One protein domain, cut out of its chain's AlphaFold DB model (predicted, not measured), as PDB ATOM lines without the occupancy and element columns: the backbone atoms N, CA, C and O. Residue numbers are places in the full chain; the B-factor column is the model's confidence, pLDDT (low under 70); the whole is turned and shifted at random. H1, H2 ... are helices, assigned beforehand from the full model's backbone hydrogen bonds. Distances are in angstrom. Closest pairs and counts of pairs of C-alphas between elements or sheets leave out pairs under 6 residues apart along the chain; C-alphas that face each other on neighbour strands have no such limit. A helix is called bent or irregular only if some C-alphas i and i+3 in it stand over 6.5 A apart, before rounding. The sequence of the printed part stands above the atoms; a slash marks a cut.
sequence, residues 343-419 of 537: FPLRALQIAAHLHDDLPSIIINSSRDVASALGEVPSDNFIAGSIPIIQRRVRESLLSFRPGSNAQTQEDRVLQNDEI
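AT A GLANCE: This is residues 343 to 419 of the 537 residues of an uncharacterized protein of Xylaria flabelliformis (UniProt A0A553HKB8). A long helix, H3, has H1 side by side with its residues 390 to 398 and H2 slanting off its residues 382 to 390, while H4 sticks out as a free arm. The printed part has 77 residues, with four named helices in order H1 to H4: all helix. It is extended, radius of gyration of the C-alphas 19.0 A, spanning 59 by 30 by 14 A.

IN THESE COORDINATES: Find C-alpha 343 at (44.633, 25.212, -8.147), where H1, residues 343 to 356, begins. H2 is residues 358 to 373; H3, residues 379 to 399, runs 30.8 A and is only just irregular, C-alphas 384 and 387 being 6.6 A apart. H4, residues 404 to 419, ends at (17.305, 25.287, 12.663).

HOW THE PARTS SIT: H1 touches H3, closest at C-alphas 351 and 394, 6.9 A, opposite ways at a shallow tilt of 3 degrees. H2 touches H3, closest at C-alphas 359 and 386, 6.2 A, at a steep tilt of 56 degrees. H4 is apart from H3. O i to N i+4 pairs are within hydrogen-bond range throughout H1, H2 and H4, and 15 of 17 in H3.

THE WHOLE: The printed part has no cut; its links are tight. Look for pLDDT under 70 at residues 343 to 349, 401 to 413 and 415 to 417.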
ATOM      1  N   PHE A 343      44.702  23.766  -8.157       69.00
ATOM      2  CA  PHE A 343      44.633  25.212  -8.147       69.00
ATOM      3  C   PHE A 343      45.985  25.927  -8.203       69.00
ATOM      4  O   PHE A 343      46.112  26.809  -9.043       69.00
ATOM      5  N   PRO A 344      47.029  25.552  -7.442       68.06
ATOM      6  CA  PRO A 344      48.310  26.255  -7.457       68.06
ATOM      7  C   PRO A 344      48.974  26.240  -8.834       68.06
ATOM      8  O   PRO A 344      49.515  27.246  -9.278       68.06
ATOM      9  N   LEU A 345      48.888  25.120  -9.558       64.62
ATOM     10  CA  LEU A 345      49.477  25.007 -10.893       64.62
ATOM     11  C   LEU A 345      48.676  25.760 -11.948       64.62
ATOM     12  O   LEU A 345      49.269  26.441 -12.782       64.62
ATOM     13  N   ARG A 346      47.339  25.705 -11.887       67.06
ATOM     14  CA  ARG A 346      46.501  26.547 -12.746       67.06
ATOM     15  C   ARG A 346      46.701  28.019 -12.428       67.06
ATOM     16  O   ARG A 346      46.829  28.799 -13.354       67.06
ATOM     17  N   ALA A 347      46.787  28.400 -11.161       69.00
ATOM     18  CA  ALA A 347      47.024  29.773 -10.737       69.00
ATOM     19  C   ALA A 347      48.381  30.288 -11.227       69.00
ATOM     20  O   ALA A 347      48.449  31.417 -11.694       69.00
ATOM     21  N   LEU A 348      49.437  29.463 -11.201       68.69
ATOM     22  CA  LEU A 348      50.744  29.814 -11.768       68.69
ATOM     23  C   LEU A 348      50.709  29.925 -13.298       68.69
ATOM     24  O   LEU A 348      51.275  30.865 -13.847       68.69
ATOM     25  N   GLN A 349      50.017  29.017 -13.991       69.69
ATOM     26  CA  GLN A 349      49.829  29.088 -15.447       69.69
ATOM     27  C   GLN A 349      48.997  30.305 -15.860       69.69
ATOM     28  O   GLN A 349      49.362  31.006 -16.799       69.69
ATOM     29  N   ILE A 350      47.919  30.587 -15.125       70.62
ATOM     30  CA  ILE A 350      47.124  31.803 -15.260       70.62
ATOM     31  C   ILE A 350      48.037  33.004 -15.017       70.62
ATOM     32  O   ILE A 350      48.116  33.878 -15.861       70.62
ATOM     33  N   ALA A 351      48.782  33.048 -13.913       70.56
ATOM     34  CA  ALA A 351      49.660  34.170 -13.597       70.56
ATOM     35  C   ALA A 351      50.728  34.412 -14.678       70.56
ATOM     36  O   ALA A 351      51.009  35.569 -14.978       70.56
ATOM     37  N   ALA A 352      51.281  33.354 -15.280       73.38
ATOM     38  CA  ALA A 352      52.210  33.451 -16.404       73.38
ATOM     39  C   ALA A 352      51.521  33.978 -17.674       73.38
ATOM     40  O   ALA A 352      51.967  34.967 -18.244       73.38
ATOM     41  N   HIS A 353      50.375  33.407 -18.056       70.44
ATOM     42  CA  HIS A 353      49.570  33.885 -19.189       70.44
ATOM     43  C   HIS A 353      49.171  35.358 -19.023       70.44
ATOM     44  O   HIS A 353      49.175  36.137 -19.966       70.44
ATOM     45  N   LEU A 354      48.901  35.782 -17.793       70.75
ATOM     46  CA  LEU A 354      48.590  37.172 -17.474       70.75
ATOM     47  C   LEU A 354      49.794  38.074 -17.374       70.75
ATOM     48  O   LEU A 354      49.660  39.288 -17.442       70.75
ATOM     49  N   HIS A 355      50.975  37.524 -17.180       74.56
ATOM     50  CA  HIS A 355      52.164  38.328 -17.316       74.56
ATOM     51  C   HIS A 355      52.389  38.682 -18.793       74.56
ATOM     52  O   HIS A 355      52.678  39.839 -19.103       74.56
ATOM     53  N   ASP A 356      52.160  37.717 -19.688       79.69
ATOM     54  CA  ASP A 356      52.507  37.832 -21.105       79.69
ATOM     55  C   ASP A 356      51.399  38.487 -21.951       79.69
ATOM     56  O   ASP A 356      51.678  39.391 -22.741       79.69
ATOM     57  N   ASP A 357      50.130  38.117 -21.745       80.56
ATOM     58  CA  ASP A 357      49.012  38.558 -22.593       80.56
ATOM     59  C   ASP A 357      48.210  39.728 -22.008       80.56
ATOM     60  O   ASP A 357      47.612  40.520 -22.749       80.56
ATOM     61  N   LEU A 358      48.222  39.903 -20.681       79.56
ATOM     62  CA  LEU A 358      47.474  40.985 -20.030       79.56
ATOM     63  C   LEU A 358      47.906  42.387 -20.489       79.56
ATOM     64  O   LEU A 358      47.012  43.215 -20.661       79.56
ATOM     65  N   PRO A 359      49.198  42.697 -20.741       84.62
ATOM     66  CA  PRO A 359      49.579  43.998 -21.288       84.62
ATOM     67  C   PRO A 359      48.847  44.307 -22.597       84.62
ATOM     68  O   PRO A 359      48.268  45.382 -22.737       84.62
ATOM     69  N   SER A 360      48.784  43.345 -23.521       83.44
ATOM     70  CA  SER A 360      48.093  43.498 -24.806       83.44
ATOM     71  C   SER A 360      46.587  43.700 -24.623       83.44
ATOM     72  O   SER A 360      45.996  44.573 -25.264       83.44
ATOM     73  N   ILE A 361      45.968  42.946 -23.708       81.06
ATOM     74  CA  ILE A 361      44.545  43.085 -23.371       81.06
ATOM     75  C   ILE A 361      44.263  44.470 -22.776       81.06
ATOM     76  O   ILE A 361      43.334  45.145 -23.215       81.06
ATOM     77  N   ILE A 362      45.080  44.936 -21.827       80.25
ATOM     78  CA  ILE A 362      44.932  46.260 -21.203       80.25
ATOM     79  C   ILE A 362      45.101  47.368 -22.240       80.25
ATOM     80  O   ILE A 362      44.302  48.305 -22.255       80.25
ATOM     81  N   ILE A 363      46.106  47.269 -23.116       84.44
ATOM     82  CA  ILE A 363      46.365  48.256 -24.175       84.44
ATOM     83  C   ILE A 363      45.156  48.363 -25.110       84.44
ATOM     84  O   ILE A 363      44.693  49.470 -25.395       84.44
ATOM     85  N   ASN A 364      44.620  47.228 -25.566       85.19
ATOM     86  CA  ASN A 364      43.481  47.196 -26.482       85.19
ATOM     87  C   ASN A 364      42.197  47.702 -25.811       85.19
ATOM     88  O   ASN A 364      41.520  48.561 -26.371       85.19
ATOM     89  N   SER A 365      41.908  47.259 -24.586       80.06
ATOM     90  CA  SER A 365      40.749  47.730 -23.818       80.06
ATOM     91  C   SER A 365      40.838  49.226 -23.506       80.06
ATOM     92  O   SER A 365      39.851  49.945 -23.633       80.06
ATOM     93  N   SER A 366      42.029  49.729 -23.168       79.00
ATOM     94  CA  SER A 366      42.248  51.160 -22.917       79.00
ATOM     95  C   SER A 366      42.046  51.999 -24.181       79.00
ATOM     96  O   SER A 366      41.464  53.082 -24.106       79.00
ATOM     97  N   ARG A 367      42.477  51.501 -25.350       83.38
ATOM     98  CA  ARG A 367      42.195  52.147 -26.643       83.38
ATOM     99  C   ARG A 367      40.713  52.161 -26.976       83.38
ATOM    100  O   ARG A 367      40.231  53.194 -27.436       83.38
ATOM    101  N   ASP A 368      40.006  51.064 -26.736       80.69
ATOM    102  CA  ASP A 368      38.568  50.971 -26.994       80.69
ATOM    103  C   ASP A 368      37.781  51.957 -26.110       80.69
ATOM    104  O   ASP A 368      36.940  52.698 -26.620       80.69
ATOM    105  N   VAL A 369      38.101  52.038 -24.811       76.88
ATOM    106  CA  VAL A 369      37.465  52.987 -23.877       76.88
ATOM    107  C   VAL A 369      37.751  54.432 -24.272       76.88
ATOM    108  O   VAL A 369      36.839  55.252 -24.330       76.88
ATOM    109  N   ALA A 370      39.004  54.759 -24.573       79.88
ATOM    110  CA  ALA A 370      39.364  56.118 -24.948       79.88
ATOM    111  C   ALA A 370      38.716  56.531 -26.281       79.88
ATOM    112  O   ALA A 370      38.140  57.615 -26.374       79.88
ATOM    113  N   SER A 371      38.681  55.619 -27.262       82.94
ATOM    114  CA  SER A 371      37.969  55.829 -28.529       82.94
ATOM    115  C   SER A 371      36.478  56.080 -28.310       82.94
ATOM    116  O   SER A 371      35.913  56.956 -28.962       82.94
ATOM    117  N   ALA A 372      35.841  55.358 -27.379       76.81
ATOM    118  CA  ALA A 372      34.453  55.617 -27.008       76.81
ATOM    119  C   ALA A 372      34.304  57.031 -26.433       76.81
ATOM    120  O   ALA A 372      33.497  57.811 -26.927       76.81
ATOM    121  N   LEU A 373      35.167  57.424 -25.494       77.38
ATOM    122  CA  LEU A 373      35.170  58.760 -24.888       77.38
ATOM    123  C   LEU A 373      35.536  59.902 -25.858       77.38
ATOM    124  O   LEU A 373      35.454  61.067 -25.474       77.38
ATOM    125  N   GLY A 374      35.911  59.596 -27.104       87.44
ATOM    126  CA  GLY A 374      36.387  60.582 -28.074       87.44
ATOM    127  C   GLY A 374      37.767  61.151 -27.725       87.44
ATOM    128  O   GLY A 374      38.162  62.180 -28.267       87.44
ATOM    129  N   GLU A 375      38.500  60.496 -26.823       83.19
ATOM    130  CA  GLU A 375      39.845  60.879 -26.410       83.19
ATOM    131  C   GLU A 375      40.866  59.921 -27.035       83.19
ATOM    132  O   GLU A 375      40.680  58.706 -27.063       83.19
ATOM    133  N   VAL A 376      41.992  60.448 -27.518       80.75
ATOM    134  CA  VAL A 376      43.141  59.591 -27.830       80.75
ATOM    135  C   VAL A 376      43.843  59.310 -26.502       80.75
ATOM    136  O   VAL A 376      44.306  60.256 -25.858       80.75
ATOM    137  N   PRO A 377      43.921  58.048 -26.048       77.50
ATOM    138  CA  PRO A 377      44.603  57.750 -24.803       77.50
ATOM    139  C   PRO A 377      46.082  58.067 -24.991       77.50
ATOM    140  O   PRO A 377      46.720  57.565 -25.914       77.50
ATOM    141  N   SER A 378      46.640  58.902 -24.116       85.69
ATOM    142  CA  SER A 378      48.082  59.132 -24.116       85.69
ATOM    143  C   SER A 378      48.804  57.820 -23.802       85.69
ATOM    144  O   SER A 378      48.415  57.140 -22.847       85.69
ATOM    145  N   ASP A 379      49.888  57.511 -24.511       84.44
ATOM    146  CA  ASP A 379      50.705  56.316 -24.247       84.44
ATOM    147  C   ASP A 379      51.172  56.244 -22.781       84.44
ATOM    148  O   ASP A 379      51.232  55.164 -22.200       84.44
ATOM    149  N   ASN A 380      51.377  57.397 -22.133       83.81
ATOM    150  CA  ASN A 380      51.715  57.492 -20.707       83.81
ATOM    151  C   ASN A 380      50.616  56.946 -19.778       83.81
ATOM    152  O   ASN A 380      50.919  56.335 -18.756       83.81
ATOM    153  N   PHE A 381      49.339  57.145 -20.118       82.62
ATOM    154  CA  PHE A 381      48.216  56.607 -19.344       82.62
ATOM    155  C   PHE A 381      48.144  55.082 -19.469       82.62
ATOM    156  O   PHE A 381      47.938  54.380 -18.479       82.62
ATOM    157  N   ILE A 382      48.366  54.567 -20.678       83.00
ATOM    158  CA  ILE A 382      48.392  53.126 -20.934       83.00
ATOM    159  C   ILE A 382      49.583  52.494 -20.202       83.00
ATOM    160  O   ILE A 382      49.401  51.567 -19.417       83.00
ATOM    161  N   ALA A 383      50.786  53.050 -20.359       85.62
ATOM    162  CA  ALA A 383      51.988  52.566 -19.685       85.62
ATOM    163  C   ALA A 383      51.867  52.609 -18.149       85.62
ATOM    164  O   ALA A 383      52.296  51.676 -17.474       85.62
ATOM    165  N   GLY A 384      51.245  53.655 -17.590       85.00
ATOM    166  CA  GLY A 384      51.050  53.799 -16.144       85.00
ATOM    167  C   GLY A 384      49.963  52.895 -15.549       85.00
ATOM    168  O   GLY A 384      50.049  52.524 -14.380       85.00
ATOM    169  N   SER A 385      48.950  52.511 -16.332       80.00
ATOM    170  CA  SER A 385      47.836  51.675 -15.854       80.00
ATOM    171  C   SER A 385      48.150  50.175 -15.864       80.00
ATOM    172  O   SER A 385      47.660  49.457 -14.991       80.00
ATOM    173  N   ILE A 386      49.013  49.706 -16.775       81.94
ATOM    174  CA  ILE A 386      49.430  48.294 -16.868       81.94
ATOM    175  C   ILE A 386      49.919  47.719 -15.524       81.94
ATOM    176  O   ILE A 386      49.328  46.732 -15.077       81.94
ATOM    177  N   PRO A 387      50.916  48.303 -14.827       83.50
ATOM    178  CA  PRO A 387      51.412  47.732 -13.573       83.50
ATOM    179  C   PRO A 387      50.364  47.750 -12.449       83.50
ATOM    180  O   PRO A 387      50.363  46.861 -11.597       83.50
ATOM    181  N   ILE A 388      49.442  48.722 -12.448       84.69
ATOM    182  CA  ILE A 388      48.365  48.828 -11.449       84.69
ATOM    183  C   ILE A 388      47.350  47.699 -11.645       84.69
ATOM    184  O   ILE A 388      46.980  47.018 -10.685       84.69
ATOM    185  N   ILE A 389      46.920  47.473 -12.889       79.25
ATOM    186  CA  ILE A 389      45.971  46.405 -13.216       79.25
ATOM    187  C   ILE A 389      46.629  45.041 -12.995       79.25
ATOM    188  O   ILE A 389      46.034  44.197 -12.333       79.25
ATOM    189  N   GLN A 390      47.873  44.839 -13.450       80.06
ATOM    190  CA  GLN A 390      48.636  43.608 -13.200       80.06
ATOM    191  C   GLN A 390      48.711  43.271 -11.707       80.06
ATOM    192  O   GLN A 390      48.486  42.121 -11.326       80.06
ATOM    193  N   ARG A 391      48.982  44.269 -10.854       84.50
ATOM    194  CA  ARG A 391      49.008  44.092  -9.399       84.50
ATOM    195  C   ARG A 391      47.643  43.661  -8.856       84.50
ATOM    196  O   ARG A 391      47.565  42.614  -8.222       84.50
ATOM    197  N   ARG A 392      46.568  44.393  -9.172       80.19
ATOM    198  CA  ARG A 392      45.202  44.075  -8.700       80.19
ATOM    199  C   ARG A 392      44.713  42.705  -9.169       80.19
ATOM    200  O   ARG A 392      44.022  41.994  -8.435       80.19
ATOM    201  N   VAL A 393      45.051  42.335 -10.401       77.81
ATOM    202  CA  VAL A 393      44.747  41.025 -10.982       77.81
ATOM    203  C   VAL A 393      45.484  39.920 -10.234       77.81
ATOM    204  O   VAL A 393      44.859  38.937  -9.837       77.81
ATOM    205  N   ARG A 394      46.788  40.096  -9.990       76.12
ATOM    206  CA  ARG A 394      47.604  39.147  -9.228       76.12
ATOM    207  C   ARG A 394      47.086  38.974  -7.802       76.12
ATOM    208  O   ARG A 394      46.918  37.843  -7.365       76.12
ATOM    209  N   GLU A 395      46.790  40.066  -7.103       80.00
ATOM    210  CA  GLU A 395      46.212  40.039  -5.751       80.00
ATOM    211  C   GLU A 395      44.873  39.293  -5.733       80.00
ATOM    212  O   GLU A 395      44.670  38.395  -4.917       80.00
ATOM    213  N   SER A 396      43.990  39.589  -6.696       77.25
ATOM    214  CA  SER A 396      42.698  38.905  -6.818       77.25
ATOM    215  C   SER A 396      42.876  37.399  -7.048       77.25
ATOM    216  O   SER A 396      42.162  36.607  -6.442       77.25
ATOM    217  N   LEU A 397      43.849  36.987  -7.866       73.19
ATOM    218  CA  LEU A 397      44.146  35.575  -8.122       73.19
ATOM    219  C   LEU A 397      44.725  34.841  -6.920       73.19
ATOM    220  O   LEU A 397      44.321  33.714  -6.656       73.19
ATOM    221  N   LEU A 398      45.651  35.468  -6.195       72.69
ATOM    222  CA  LEU A 398      46.242  34.882  -4.992       72.69
ATOM    223  C   LEU A 398      45.202  34.727  -3.874       72.69
ATOM    224  O   LEU A 398      45.249  33.757  -3.123       72.69
ATOM    225  N   SER A 399      44.242  35.653  -3.791       74.88
ATOM    226  CA  SER A 399      43.124  35.565  -2.844       74.88
ATOM    227  C   SER A 399      42.031  34.574  -3.263       74.88
ATOM    228  O   SER A 399      41.201  34.181  -2.442       74.88
ATOM    229  N   PHE A 400      41.998  34.160  -4.533       72.62
ATOM    230  CA  PHE A 400      40.933  33.314  -5.049       72.62
ATOM    231  C   PHE A 400      41.147  31.856  -4.623       72.62
ATOM    232  O   PHE A 400      42.125  31.218  -5.007       72.62
ATOM    233  N   ARG A 401      40.191  31.300  -3.873       66.69
ATOM    234  CA  ARG A 401      40.122  29.866  -3.564       66.69
ATOM    235  C   ARG A 401      38.820  29.285  -4.115       66.69
ATOM    236  O   ARG A 401      37.750  29.605  -3.592       66.69
ATOM    237  N   PRO A 402      38.848  28.437  -5.157       57.38
ATOM    238  CA  PRO A 402      37.626  27.804  -5.629       57.38
ATOM    239  C   PRO A 402      37.120  26.828  -4.566       57.38
ATOM    240  O   PRO A 402      37.774  25.840  -4.249       57.38
ATOM    241  N   GLY A 403      35.945  27.120  -4.013       53.62
ATOM    242  CA  GLY A 403      35.238  26.228  -3.093       53.62
ATOM    243  C   GLY A 403      34.868  26.846  -1.750       53.62
ATOM    244  O   GLY A 403      33.888  26.400  -1.162       53.62
ATOM    245  N   SER A 404      35.542  27.909  -1.293       54.75
ATOM    246  CA  SER A 404      35.206  28.537  -0.002       54.75
ATOM    247  C   SER A 404      33.776  29.088   0.029       54.75
ATOM    248  O   SER A 404      33.099  28.969   1.042       54.75
ATOM    249  N   ASN A 405      33.276  29.601  -1.102       45.38
ATOM    250  CA  ASN A 405      31.922  30.162  -1.181       45.38
ATOM    251  C   ASN A 405      30.825  29.093  -1.352       45.38
ATOM    252  O   ASN A 405      29.713  29.281  -0.860       45.38
ATOM    253  N   ALA A 406      31.136  27.966  -2.005       48.03
ATOM    254  CA  ALA A 406      30.206  26.839  -2.140       48.03
ATOM    255  C   ALA A 406      30.014  26.115  -0.795       48.03
ATOM    256  O   ALA A 406      28.890  25.777  -0.434       48.03
ATOM    257  N   GLN A 407      31.098  25.991  -0.019       45.84
ATOM    258  CA  GLN A 407      31.094  25.472   1.350       45.84
ATOM    259  C   GLN A 407      30.145  26.287   2.250       45.84
ATOM    260  O   GLN A 407      29.275  25.711   2.888       45.84
ATOM    261  N   THR A 408      30.192  27.628   2.214       49.91
ATOM    262  CA  THR A 408      29.257  28.481   2.979       49.91
ATOM    263  C   THR A 408      27.796  28.385   2.543       49.91
ATOM    264  O   THR A 408      26.917  28.711   3.335       49.91
ATOM    265  N   GLN A 409      27.503  27.987   1.301       42.97
ATOM    266  CA  GLN A 409      26.123  27.848   0.834       42.97
ATOM    267  C   GLN A 409      25.522  26.505   1.269       42.97
ATOM    268  O   GLN A 409      24.385  26.487   1.728       42.97
ATOM    269  N   GLU A 410      26.286  25.412   1.204       49.91
ATOM    270  CA  GLU A 410      25.867  24.105   1.731       49.91
ATOM    271  C   GLU A 410      25.845  24.083   3.265       49.91
ATOM    272  O   GLU A 410      24.872  23.602   3.839       49.91
ATOM    273  N   ASP A 411      26.831  24.689   3.935       49.75
ATOM    274  CA  ASP A 411      26.833  24.824   5.396       49.75
ATOM    275  C   ASP A 411      25.664  25.708   5.866       49.75
ATOM    276  O   ASP A 411      25.046  25.403   6.879       49.75
ATOM    277  N   ARG A 412      25.261  26.734   5.096       57.19
ATOM    278  CA  ARG A 412      24.019  27.490   5.353       57.19
ATOM    279  C   ARG A 412      22.754  26.655   5.153       57.19
ATOM    280  O   ARG A 412      21.796  26.857   5.890       57.19
ATOM    281  N   VAL A 413      22.717  25.749   4.174       69.62
ATOM    282  CA  VAL A 413      21.569  24.844   3.967       69.62
ATOM    283  C   VAL A 413      21.474  23.838   5.115       69.62
ATOM    284  O   VAL A 413      20.404  23.695   5.693       69.62
ATOM    285  N   LEU A 414      22.594  23.234   5.520       70.00
ATOM    286  CA  LEU A 414      22.648  22.318   6.661       70.00
ATOM    287  C   LEU A 414      22.310  23.023   7.980       70.00
ATOM    288  O   LEU A 414      21.564  22.482   8.789       70.00
ATOM    289  N   GLN A 415      22.787  24.253   8.176       68.62
ATOM    290  CA  GLN A 415      22.470  25.055   9.357       68.62
ATOM    291  C   GLN A 415      20.994  25.490   9.373       68.62
ATOM    292  O   GLN A 415      20.381  25.531  10.435       68.62
ATOM    293  N   ASN A 416      20.382  25.745   8.211       68.62
ATOM    294  CA  ASN A 416      18.942  26.000   8.106       68.62
ATOM    295  C   ASN A 416      18.099  24.734   8.355       68.62
ATOM    296  O   ASN A 416      17.042  24.833   8.979       68.62
ATOM    297  N   ASP A 417      18.564  23.555   7.934       68.94
ATOM    298  CA  ASP A 417      17.918  22.271   8.242       68.94
ATOM    299  C   ASP A 417      18.021  21.927   9.739       68.94
ATOM    300  O   ASP A 417      17.055  21.445  10.333       68.94
ATOM    301  N   GLU A 418      19.144  22.256  10.386       71.38
ATOM    302  CA  GLU A 418      19.348  22.107  11.835       71.38
ATOM    303  C   GLU A 418      18.483  23.100  12.642       71.38
ATOM    304  O   GLU A 418      17.906  22.751  13.679       71.38
ATOM    305  N   ILE A 419      18.277  24.319  12.125       73.19
ATOM    306  CA  ILE A 419      17.305  25.287  12.663       73.19
ATOM    307  C   ILE A 419      15.865  24.763  12.498       73.19
ATOM    308  O   ILE A 419      15.059  24.851  13.425       73.19
TER     309      ILE A 419